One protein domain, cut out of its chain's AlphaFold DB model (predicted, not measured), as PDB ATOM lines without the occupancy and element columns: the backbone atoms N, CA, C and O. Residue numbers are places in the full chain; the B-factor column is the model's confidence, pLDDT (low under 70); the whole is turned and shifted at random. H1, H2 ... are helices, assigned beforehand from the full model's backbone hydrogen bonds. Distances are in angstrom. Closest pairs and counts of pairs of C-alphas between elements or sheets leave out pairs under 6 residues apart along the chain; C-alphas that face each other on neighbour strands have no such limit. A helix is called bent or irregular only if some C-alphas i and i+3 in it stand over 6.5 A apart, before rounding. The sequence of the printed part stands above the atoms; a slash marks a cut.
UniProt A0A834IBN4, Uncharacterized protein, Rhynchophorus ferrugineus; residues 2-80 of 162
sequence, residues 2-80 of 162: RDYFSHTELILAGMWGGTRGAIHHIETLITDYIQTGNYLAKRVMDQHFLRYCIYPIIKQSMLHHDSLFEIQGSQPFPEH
ATOM      1  N   ARG A   2     -34.252   8.138  22.253       93.56
ATOM      2  CA  ARG A   2     -35.304   7.127  22.059       93.56
ATOM      3  C   ARG A   2     -34.798   6.014  21.153       93.56
ATOM      4  O   ARG A   2     -34.704   6.183  19.949       93.56
ATOM      5  N   ASP A   3     -34.441   4.904  21.759       93.00
ATOM      6  CA  ASP A   3     -33.839   3.728  21.130       93.00
ATOM      7  C   ASP A   3     -34.535   2.426  21.545       93.00
ATOM      8  O   ASP A   3     -34.101   1.338  21.181       93.00
ATOM      9  N   TYR A   4     -35.646   2.533  22.282       94.06
ATOM     10  CA  TYR A   4     -36.446   1.394  22.710       94.06
ATOM     11  C   TYR A   4     -37.931   1.737  22.819       94.06
ATOM     12  O   TYR A   4     -38.306   2.890  23.025       94.06
ATOM     13  N   PHE A   5     -38.810   0.742  22.684       92.62
ATOM     14  CA  PHE A   5     -40.256   0.981  22.545       92.62
ATOM     15  C   PHE A   5     -40.921   1.578  23.784       92.62
ATOM     16  O   PHE A   5     -41.995   2.160  23.671       92.62
ATOM     17  N   SER A   6     -40.297   1.463  24.957       91.44
ATOM     18  CA  SER A   6     -40.767   2.113  26.183       91.44
ATOM     19  C   SER A   6     -40.279   3.561  26.332       91.44
ATOM     20  O   SER A   6     -40.706   4.255  27.251       91.44
ATOM     21  N   HIS A   7     -39.410   4.052  25.442       93.62
ATOM     22  CA  HIS A   7     -38.843   5.404  25.477       93.62
ATOM     23  C   HIS A   7     -39.811   6.447  24.892       93.62
ATOM     24  O   HIS A   7     -39.477   7.199  23.980       93.62
ATOM     25  N   THR A   8     -41.036   6.497  25.421       91.75
ATOM     26  CA  THR A   8     -42.160   7.261  24.847       91.75
ATOM     27  C   THR A   8     -42.360   8.656  25.448       91.75
ATOM     28  O   THR A   8     -43.243   9.392  25.013       91.75
ATOM     29  N   GLU A   9     -41.581   9.048  26.456       92.44
ATOM     30  CA  GLU A   9     -41.703  10.365  27.096       92.44
ATOM     31  C   GLU A   9     -41.095  11.495  26.254       92.44
ATOM     32  O   GLU A   9     -40.235  11.278  25.398       92.44
ATOM     33  N   LEU A  10     -41.510  12.739  26.523       91.19
ATOM     34  CA  LEU A  10     -40.973  13.943  25.864       91.19
ATOM     35  C   LEU A  10     -39.480  14.147  26.167       91.19
ATOM     36  O   LEU A  10     -38.702  14.550  25.301       91.19
ATOM     37  N   ILE A  11     -39.096  13.813  27.395       92.44
ATOM     38  CA  ILE A  11     -37.749  13.822  27.956       92.44
ATOM     39  C   ILE A  11     -37.695  12.665  28.955       92.44
ATOM     40  O   ILE A  11     -38.591  12.550  29.781       92.44
ATOM     41  N   LEU A  12     -36.692  11.797  28.878       92.12
ATOM     42  CA  LEU A  12     -36.581  10.644  29.776       92.12
ATOM     43  C   LEU A  12     -35.715  10.985  30.984       92.12
ATOM     44  O   LEU A  12     -34.628  11.556  30.832       92.12
ATOM     45  N   ALA A  13     -36.181  10.605  32.171       89.19
ATOM     46  CA  ALA A  13     -35.376  10.650  33.382       89.19
ATOM     47  C   ALA A  13     -34.072   9.855  33.178       89.19
ATOM     48  O   ALA A  13     -34.067   8.781  32.581       89.19
ATOM     49  N   GLY A  14     -32.943  10.432  33.601       86.62
ATOM     50  CA  GLY A  14     -31.614   9.828  33.435       86.62
ATOM     51  C   GLY A  14     -31.021   9.857  32.015       86.62
ATOM     52  O   GLY A  14     -29.868   9.475  31.851       86.62
ATOM     53  N   MET A  15     -31.747  10.338  30.996       90.06
ATOM     54  CA  MET A  15     -31.299  10.340  29.588       90.06
ATOM     55  C   MET A  15     -31.388  11.726  28.931       90.06
ATOM     56  O   MET A  15     -31.781  11.870  27.765       90.06
ATOM     57  N   TRP A  16     -31.037  12.765  29.686       91.00
ATOM     58  CA  TRP A  16     -30.992  14.147  29.214       91.00
ATOM     59  C   TRP A  16     -29.871  14.929  29.906       91.00
ATOM     60  O   TRP A  16     -29.376  14.534  30.959       91.00
ATOM     61  N   GLY A  17     -29.478  16.050  29.310       88.69
ATOM     62  CA  GLY A  17     -28.483  16.967  29.859       88.69
ATOM     63  C   GLY A  17     -28.515  18.310  29.132       88.69
ATOM     64  O   GLY A  17     -29.201  18.460  28.120       88.69
ATOM     65  N   GLY A  18     -27.780  19.298  29.643       87.56
ATOM     66  CA  GLY A  18     -27.708  20.640  29.057       87.56
ATOM     67  C   GLY A  18     -26.411  21.368  29.415       87.56
ATOM     68  O   GLY A  18     -25.707  20.970  30.335       87.56
ATOM     69  N   THR A  19     -26.084  22.435  28.677       82.31
ATOM     70  CA  THR A  19     -24.737  23.055  28.690       82.31
ATOM     71  C   THR A  19     -24.710  24.562  28.982       82.31
ATOM     72  O   THR A  19     -23.676  25.197  28.806       82.31
ATOM     73  N   ARG A  20     -25.823  25.182  29.408       78.75
ATOM     74  CA  ARG A  20     -25.931  26.661  29.487       78.75
ATOM     75  C   ARG A  20     -26.557  27.236  30.759       78.75
ATOM     76  O   ARG A  20     -26.829  28.429  30.798       78.75
ATOM     77  N   GLY A  21     -26.828  26.415  31.775       83.12
ATOM     78  CA  GLY A  21     -27.444  26.896  33.023       83.12
ATOM     79  C   GLY A  21     -28.805  27.585  32.832       83.12
ATOM     80  O   GLY A  21     -29.189  28.393  33.663       83.12
ATOM     81  N   ALA A  22     -29.524  27.279  31.743       85.94
ATOM     82  CA  ALA A  22     -30.783  27.933  31.365       85.94
ATOM     83  C   ALA A  22     -31.959  27.628  32.313       85.94
ATOM     84  O   ALA A  22     -33.023  28.231  32.200       85.94
ATOM     85  N   ILE A  23     -31.781  26.666  33.219       90.50
ATOM     86  CA  ILE A  23     -32.760  26.308  34.239       90.50
ATOM     87  C   ILE A  23     -32.228  26.841  35.565       90.50
ATOM     88  O   ILE A  23     -31.277  26.300  36.130       90.50
ATOM     89  N   HIS A  24     -32.833  27.922  36.037       90.19
ATOM     90  CA  HIS A  24     -32.491  28.544  37.309       90.19
ATOM     91  C   HIS A  24     -33.360  27.976  38.432       90.19
ATOM     92  O   HIS A  24     -34.479  27.531  38.185       90.19
ATOM     93  N   HIS A  25     -32.849  28.012  39.666       93.19
ATOM     94  CA  HIS A  25     -33.604  27.632  40.868       93.19
ATOM     95  C   HIS A  25     -34.245  26.234  40.782       93.19
ATOM     96  O   HIS A  25     -35.389  26.039  41.189       93.19
ATOM     97  N   ILE A  26     -33.507  25.251  40.248       93.25
ATOM     98  CA  ILE A  26     -34.017  23.889  40.022       93.25
ATOM     99  C   ILE A  26     -34.598  23.255  41.295       93.25
ATOM    100  O   ILE A  26     -35.627  22.595  41.228       93.25
ATOM    101  N   GLU A  27     -33.989  23.497  42.456       95.50
ATOM    102  CA  GLU A  27     -34.467  22.991  43.746       95.50
ATOM    103  C   GLU A  27     -35.853  23.540  44.110       95.50
ATOM    104  O   GLU A  27     -36.734  22.786  44.528       95.50
ATOM    105  N   THR A  28     -36.071  24.839  43.892       96.81
ATOM    106  CA  THR A  28     -37.371  25.481  44.098       96.81
ATOM    107  C   THR A  28     -38.398  24.923  43.123       96.81
ATOM    108  O   THR A  28     -39.462  24.501  43.553       96.81
ATOM    109  N   LEU A  29     -38.054  24.798  41.836       96.12
ATOM    110  CA  LEU A  29     -38.945  24.206  40.831       96.12
ATOM    111  C   LEU A  29     -39.367  22.778  41.199       96.12
ATOM    112  O   LEU A  29     -40.533  22.423  41.039       96.12
ATOM    113  N   ILE A  30     -38.427  21.962  41.685       96.69
ATOM    114  CA  ILE A  30     -38.711  20.604  42.159       96.69
ATOM    115  C   ILE A  30     -39.661  20.671  43.353       96.69
ATOM    116  O   ILE A  30     -40.706  20.028  43.330       96.69
ATOM    117  N   THR A  31     -39.334  21.459  44.377       97.50
ATOM    118  CA  THR A  31     -40.130  21.544  45.611       97.50
ATOM    119  C   THR A  31     -41.551  22.028  45.329       97.50
ATOM    120  O   THR A  31     -42.509  21.391  45.771       97.50
ATOM    121  N   ASP A  32     -41.698  23.087  44.536       97.31
ATOM    122  CA  ASP A  32     -42.991  23.649  44.146       97.31
ATOM    123  C   ASP A  32     -43.815  22.620  43.370       97.31
ATOM    124  O   ASP A  32     -44.991  22.404  43.668       97.31
ATOM    125  N   TYR A  33     -43.198  21.920  42.413       97.75
ATOM    126  CA  TYR A  33     -43.878  20.875  41.654       97.75
ATOM    127  C   TYR A  33     -44.342  19.721  42.550       97.75
ATOM    128  O   TYR A  33     -45.479  19.263  42.419       97.75
ATOM    129  N   ILE A  34     -43.511  19.276  43.497       96.94
ATOM    130  CA  ILE A  34     -43.872  18.215  44.446       96.94
ATOM    131  C   ILE A  34     -45.091  18.624  45.277       96.94
ATOM    132  O   ILE A  34     -46.009  17.819  45.452       96.94
ATOM    133  N   GLN A  35     -45.144  19.875  45.739       97.19
ATOM    134  CA  GLN A  35     -46.270  20.396  46.519       97.19
ATOM    135  C   GLN A  35     -47.594  20.393  45.745       97.19
ATOM    136  O   GLN A  35     -48.651  20.283  46.361       97.19
ATOM    137  N   THR A  36     -47.561  20.451  44.409       96.75
ATOM    138  CA  THR A  36     -48.790  20.361  43.599       96.75
ATOM    139  C   THR A  36     -49.474  18.997  43.685       96.75
ATOM    140  O   THR A  36     -50.662  18.893  43.386       96.75
ATOM    141  N   GLY A  37     -48.734  17.933  44.021       95.81
ATOM    142  CA  GLY A  37     -49.238  16.559  43.974       95.81
ATOM    143  C   GLY A  37     -49.606  16.065  42.568       95.81
ATOM    144  O   GLY A  37     -50.234  15.017  42.442       95.81
ATOM    145  N   ASN A  38     -49.235  16.786  41.502       94.88
ATOM    146  CA  ASN A  38     -49.625  16.476  40.124       94.88
ATOM    147  C   ASN A  38     -48.773  15.354  39.495       94.88
ATOM    148  O   ASN A  38     -48.178  15.510  38.424       94.88
ATOM    149  N   TYR A  39     -48.686  14.212  40.171       96.19
ATOM    150  CA  TYR A  39     -47.984  13.016  39.720       96.19
ATOM    151  C   TYR A  39     -48.730  11.750  40.152       96.19
ATOM    152  O   TYR A  39     -49.400  11.721  41.179       96.19
ATOM    153  N   LEU A  40     -48.603  10.675  39.369       94.38
ATOM    154  CA  LEU A  40     -49.365   9.440  39.609       94.38
ATOM    155  C   LEU A  40     -48.864   8.658  40.829       94.38
ATOM    156  O   LEU A  40     -49.646   8.058  41.557       94.38
ATOM    157  N   ALA A  41     -47.549   8.633  41.035       95.12
ATOM    158  CA  ALA A  41     -46.910   7.955  42.154       95.12
ATOM    159  C   ALA A  41     -45.541   8.578  42.427       95.12
ATOM    160  O   ALA A  41     -44.919   9.138  41.523       95.12
ATOM    161  N   LYS A  42     -45.025   8.401  43.650       93.44
ATOM    162  CA  LYS A  42     -43.697   8.915  44.026       93.44
ATOM    163  C   LYS A  42     -42.586   8.437  43.084       93.44
ATOM    164  O   LYS A  42     -41.684   9.201  42.774       93.44
ATOM    165  N   ARG A  43     -42.689   7.200  42.584       93.25
ATOM    166  CA  ARG A  43     -41.687   6.576  41.704       93.25
ATOM    167  C   ARG A  43     -41.575   7.188  40.297       93.25
ATOM    168  O   ARG A  43     -40.641   6.844  39.596       93.25
ATOM    169  N   VAL A  44     -42.559   7.982  39.859       93.44
ATOM    170  CA  VAL A  44     -42.585   8.627  38.523       93.44
ATOM    171  C   VAL A  44     -42.600  10.156  38.621       93.44
ATOM    172  O   VAL A  44     -42.892  10.858  37.654       93.44
ATOM    173  N   MET A  45     -42.363  10.678  39.822       95.69
ATOM    174  CA  MET A  45     -42.460  12.098  40.137       95.69
ATOM    175  C   MET A  45     -41.422  12.920  39.369       95.69
ATOM    176  O   MET A  45     -41.750  13.970  38.828       95.69
ATOM    177  N   ASP A  46     -40.197  12.413  39.273       95.06
ATOM    178  CA  ASP A  46     -39.115  12.989  38.479       95.06
ATOM    179  C   ASP A  46     -39.472  13.020  36.987       95.06
ATOM    180  O   ASP A  46     -39.351  14.055  36.333       95.06
ATOM    181  N   GLN A  47     -40.011  11.926  36.456       95.69
ATOM    182  CA  GLN A  47     -40.426  11.825  35.063       95.69
ATOM    183  C   GLN A  47     -41.527  12.842  34.718       95.69
ATOM    184  O   GLN A  47     -41.490  13.480  33.663       95.69
ATOM    185  N   HIS A  48     -42.497  13.041  35.612       96.44
ATOM    186  CA  HIS A  48     -43.545  14.036  35.405       96.44
ATOM    187  C   HIS A  48     -43.057  15.475  35.621       96.44
ATOM    188  O   HIS A  48     -43.458  16.363  34.866       96.44
ATOM    189  N   PHE A  49     -42.157  15.716  36.578       96.62
ATOM    190  CA  PHE A  49     -41.488  17.008  36.741       96.62
ATOM    191  C   PHE A  49     -40.788  17.423  35.443       96.62
ATOM    192  O   PHE A  49     -40.974  18.537  34.950       96.62
ATOM    193  N   LEU A  50     -40.041  16.502  34.827       96.06
ATOM    194  CA  LEU A  50     -39.380  16.769  33.553       96.06
ATOM    195  C   LEU A  50     -40.391  17.102  32.448       96.06
ATOM    196  O   LEU A  50     -40.169  18.041  31.684       96.06
ATOM    197  N   ARG A  51     -41.521  16.393  32.384       95.62
ATOM    198  CA  ARG A  51     -42.588  16.647  31.406       95.62
ATOM    199  C   ARG A  51     -43.240  18.022  31.584       95.62
ATOM    200  O   ARG A  51     -43.433  18.728  30.597       95.62
ATOM    201  N   TYR A  52     -43.628  18.380  32.805       95.81
ATOM    202  CA  TYR A  52     -44.460  19.561  33.051       95.81
ATOM    203  C   TYR A  52     -43.660  20.833  33.329       95.81
ATOM    204  O   TYR A  52     -44.117  21.913  32.967       95.81
ATOM    205  N   CYS A  53     -42.478  20.726  33.934       95.25
ATOM    206  CA  CYS A  53     -41.682  21.885  34.339       95.25
ATOM    207  C   CYS A  53     -40.501  22.131  33.399       95.25
ATOM    208  O   CYS A  53     -40.245  23.272  33.025       95.25
ATOM    209  N   ILE A  54     -39.791  21.078  32.983       94.81
ATOM    210  CA  ILE A  54     -38.536  21.236  32.229       94.81
ATOM    211  C   ILE A  54     -38.760  21.256  30.719       94.81
ATOM    212  O   ILE A  54     -38.253  22.145  30.037       94.81
ATOM    213  N   TYR A  55     -39.536  20.318  30.175       94.62
ATOM    214  CA  TYR A  55     -39.774  20.223  28.734       94.62
ATOM    215  C   TYR A  55     -40.291  21.532  28.106       94.62
ATOM    216  O   TYR A  55     -39.762  21.918  27.059       94.62
ATOM    217  N   PRO A  56     -41.228  22.286  28.727       93.50
ATOM    218  CA  PRO A  56     -41.661  23.574  28.189       93.50
ATOM    219  C   PRO A  56     -40.535  24.603  28.046       93.50
ATOM    220  O   PRO A  56     -40.629  25.453  27.165       93.50
ATOM    221  N   ILE A  57     -39.491  24.513  28.880       92.12
ATOM    222  CA  ILE A  57     -38.317  25.394  28.864       92.12
ATOM    223  C   ILE A  57     -37.298  24.938  27.820       92.12
ATOM    224  O   ILE A  57     -36.628  25.778  27.239       92.12
ATOM    225  N   ILE A  58     -37.124  23.637  27.581       91.75
ATOM    226  CA  ILE A  58     -36.038  23.149  26.710       91.75
ATOM    227  C   ILE A  58     -36.480  22.856  25.274       91.75
ATOM    228  O   ILE A  58     -35.627  22.731  24.396       91.75
ATOM    229  N   LYS A  59     -37.788  22.756  24.998       92.06
ATOM    230  CA  LYS A  59     -38.304  22.330  23.684       92.06
ATOM    231  C   LYS A  59     -37.846  23.206  22.513       92.06
ATOM    232  O   LYS A  59     -37.730  22.702  21.404       92.06
ATOM    233  N   GLN A  60     -37.562  24.491  22.743       90.69
ATOM    234  CA  GLN A  60     -37.046  25.398  21.710       90.69
ATOM    235  C   GLN A  60     -35.530  25.295  21.473       90.69
ATOM    236  O   GLN A  60     -35.007  25.946  20.576       90.69
ATOM    237  N   SER A  61     -34.808  24.526  22.288       91.50
ATOM    238  CA  SER A  61     -33.351  24.386  22.221       91.50
ATOM    239  C   SER A  61     -32.949  22.965  22.620       91.50
ATOM    240  O   SER A  61     -32.335  22.744  23.665       91.50
ATOM    241  N   MET A  62     -33.308  22.000  21.775       91.06
ATOM    242  CA  MET A  62     -33.115  20.573  22.026       91.06
ATOM    243  C   MET A  62     -32.419  19.899  20.838       91.06
ATOM    244  O   MET A  62     -32.822  20.074  19.692       91.06
ATOM    245  N   LEU A  63     -31.422  19.067  21.140       93.38
ATOM    246  CA  LEU A  63     -30.957  17.989  20.269       93.38
ATOM    247  C   LEU A  63     -31.531  16.693  20.834       93.38
ATOM    248  O   LEU A  63     -31.356  16.411  22.020       93.38
ATOM    249  N   HIS A  64     -32.226  15.915  20.014       94.00
ATOM    250  CA  HIS A  64     -32.752  14.629  20.444       94.00
ATOM    251  C   HIS A  64     -32.431  13.552  19.420       94.00
ATOM    252  O   HIS A  64     -32.605  13.754  18.221       94.00
ATOM    253  N   HIS A  65     -31.968  12.413  19.926       94.94
ATOM    254  CA  HIS A  65     -31.716  11.230  19.121       94.94
ATOM    255  C   HIS A  65     -32.894  10.266  19.201       94.94
ATOM    256  O   HIS A  65     -33.415  10.038  20.302       94.94
ATOM    257  N   ASP A  66     -33.299   9.737  18.051       94.25
ATOM    258  CA  ASP A  66     -34.411   8.802  17.895       94.25
ATOM    259  C   ASP A  66     -34.061   7.773  16.813       94.25
ATOM    260  O   ASP A  66     -33.749   8.145  15.682       94.25
ATOM    261  N   SER A  67     -34.071   6.493  17.165       92.38
ATOM    262  CA  SER A  67     -33.885   5.375  16.235       92.38
ATOM    263  C   SER A  67     -35.142   4.518  16.087       92.38
ATOM    264  O   SER A  67     -35.088   3.493  15.412       92.38
ATOM    265  N   LEU A  68     -36.260   4.909  16.713       93.00
ATOM    266  CA  LEU A  68     -37.455   4.071  16.787       93.00
ATOM    267  C   LEU A  68     -38.733   4.736  16.272       93.00
ATOM    268  O   LEU A  68     -39.513   4.084  15.585       93.00
ATOM    269  N   PHE A  69     -38.982   5.993  16.636       93.06
ATOM    270  CA  PHE A  69     -40.247   6.674  16.344       93.06
ATOM    271  C   PHE A  69     -40.134   7.723  15.237       93.06
ATOM    272  O   PHE A  69     -41.162   8.229  14.792       93.06
ATOM    273  N   GLU A  70     -38.910   8.062  14.817       88.31
ATOM    274  CA  GLU A  70     -38.629   9.048  13.764       88.31
ATOM    275  C   GLU A  70     -39.335  10.399  14.005       88.31
ATOM    276  O   GLU A  70     -39.874  11.031  13.093       88.31
ATOM    277  N   ILE A  71     -39.351  10.865  15.262       90.00
ATOM    278  CA  ILE A  71     -40.008  12.128  15.631       90.00
ATOM    279  C   ILE A  71     -39.409  13.296  14.834       90.00
ATOM    280  O   ILE A  71     -38.199  13.376  14.612       90.00
ATOM    281  N   GLN A  72     -40.257  14.245  14.429       90.38
ATOM    282  CA  GLN A  72     -39.829  15.416  13.668       90.38
ATOM    283  C   GLN A  72     -38.692  16.180  14.370       90.38
ATOM    284  O   GLN A  72     -38.813  16.605  15.519       90.38
ATOM    285  N   GLY A  73     -37.603  16.417  13.632       91.38
ATOM    286  CA  GLY A  73     -36.426  17.134  14.129       91.38
ATOM    287  C   GLY A  73     -35.450  16.265  14.927       91.38
ATOM    288  O   GLY A  73     -34.446  16.791  15.412       91.38
ATOM    289  N   SER A  74     -35.720  14.963  15.055       94.06
ATOM    290  CA  SER A  74     -34.781  14.013  15.643       94.06
ATOM    291  C   SER A  74     -33.564  13.805  14.748       94.06
ATOM    292  O   SER A  74     -33.581  14.082  13.548       94.06
ATOM    293  N   GLN A  75     -32.475  13.359  15.361       95.62
ATOM    294  CA  GLN A  75     -31.259  12.939  14.679       95.62
ATOM    295  C   GLN A  75     -31.032  11.443  14.923       95.62
ATOM    296  O   GLN A  75     -31.412  10.940  15.985       95.62
ATOM    297  N   PRO A  76     -30.367  10.720  14.010       94.00
ATOM    298  CA  PRO A  76     -29.883   9.385  14.336       94.00
ATOM    299  C   PRO A  76     -28.919   9.460  15.525       94.00
ATOM    300  O   PRO A  76     -28.300  10.501  15.784       94.00
ATOM    301  N   PHE A  77     -28.789   8.366  16.269       92.12
ATOM    302  CA  PHE A  77     -27.723   8.263  17.261       92.12
ATOM    303  C   PHE A  77     -26.359   8.327  16.560       92.12
ATOM    304  O   PHE A  77     -26.216   7.772  15.469       92.12
ATOM    305  N   PRO A  78     -25.352   8.986  17.162       92.06
ATOM    306  CA  PRO A  78     -23.997   8.942  16.640       92.06
ATOM    307  C   PRO A  78     -23.493   7.500  16.560       92.06
ATOM    308  O   PRO A  78     -23.778   6.682  17.442       92.06
ATOM    309  N   GLU A  79     -22.705   7.207  15.528       90.50
ATOM    310  CA  GLU A  79     -21.966   5.951  15.476       90.50
ATOM    311  C   GLU A  79     -21.075   5.833  16.716       90.50
ATOM    312  O   GLU A  79     -20.374   6.774  17.101       90.50
ATOM    313  N   HIS A  80     -21.115   4.668  17.353       85.62
ATOM    314  CA  HIS A  80     -20.273   4.347  18.492       85.62
ATOM    315  C   HIS A  80     -19.720   2.932  18.321       85.62
ATOM    316  O   HIS A  80     -20.413   2.055  17.802       85.62
TER     317      HIS A  80
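This is residues 2 to 80 of the 162 residues of an uncharacterized protein of Rhynchophorus ferrugineus (UniProt A0A834IBN4). The domain has little regular structure: two helices, H1 and H2, pack together at a steep tilt at one end, and long loops make much of the rest. The loop of residues 2 to 25 runs through the middle to H1, and residues 59 to 80 lead away from H2 to the other end. The printed part has 79 residues with two named helices, H1 then H2, and no named strand; the class is all helix, with 27 residues in named elements. It is only just compact, close to loose, with a radius of gyration of the C-alphas of 13.8 A and spans of 40 by 29 by 22 A.

H1, residues 26 to 35, and H2, residues 42 to 58, touch, their closest C-alphas being those of Tyr 33 and Phe 49, 6.7 A apart. They run opposite ways at a steep tilt of 54 degrees. Every O i to N i+4 pair is within hydrogen-bond range in H1, and 8 of 13 in H2.

H1 begins at C-alpha 26 (-34.017, 23.889, 40.022) and is 14.3 A long. H2, 23.7 A long, ends at C-alpha 58 (-36.038, 23.149, 26.710). H2 is irregular, with C-alphas 43 and 46 7.6 A apart, and has a kink of 26 degrees near residue 52.

The two C-alphas farthest apart, of Gln 35 and Glu 79, are 42.0 A apart. The printed part has no cut, the link from H1 to H2 is short, and no printed residue is under 70 in pLDDT.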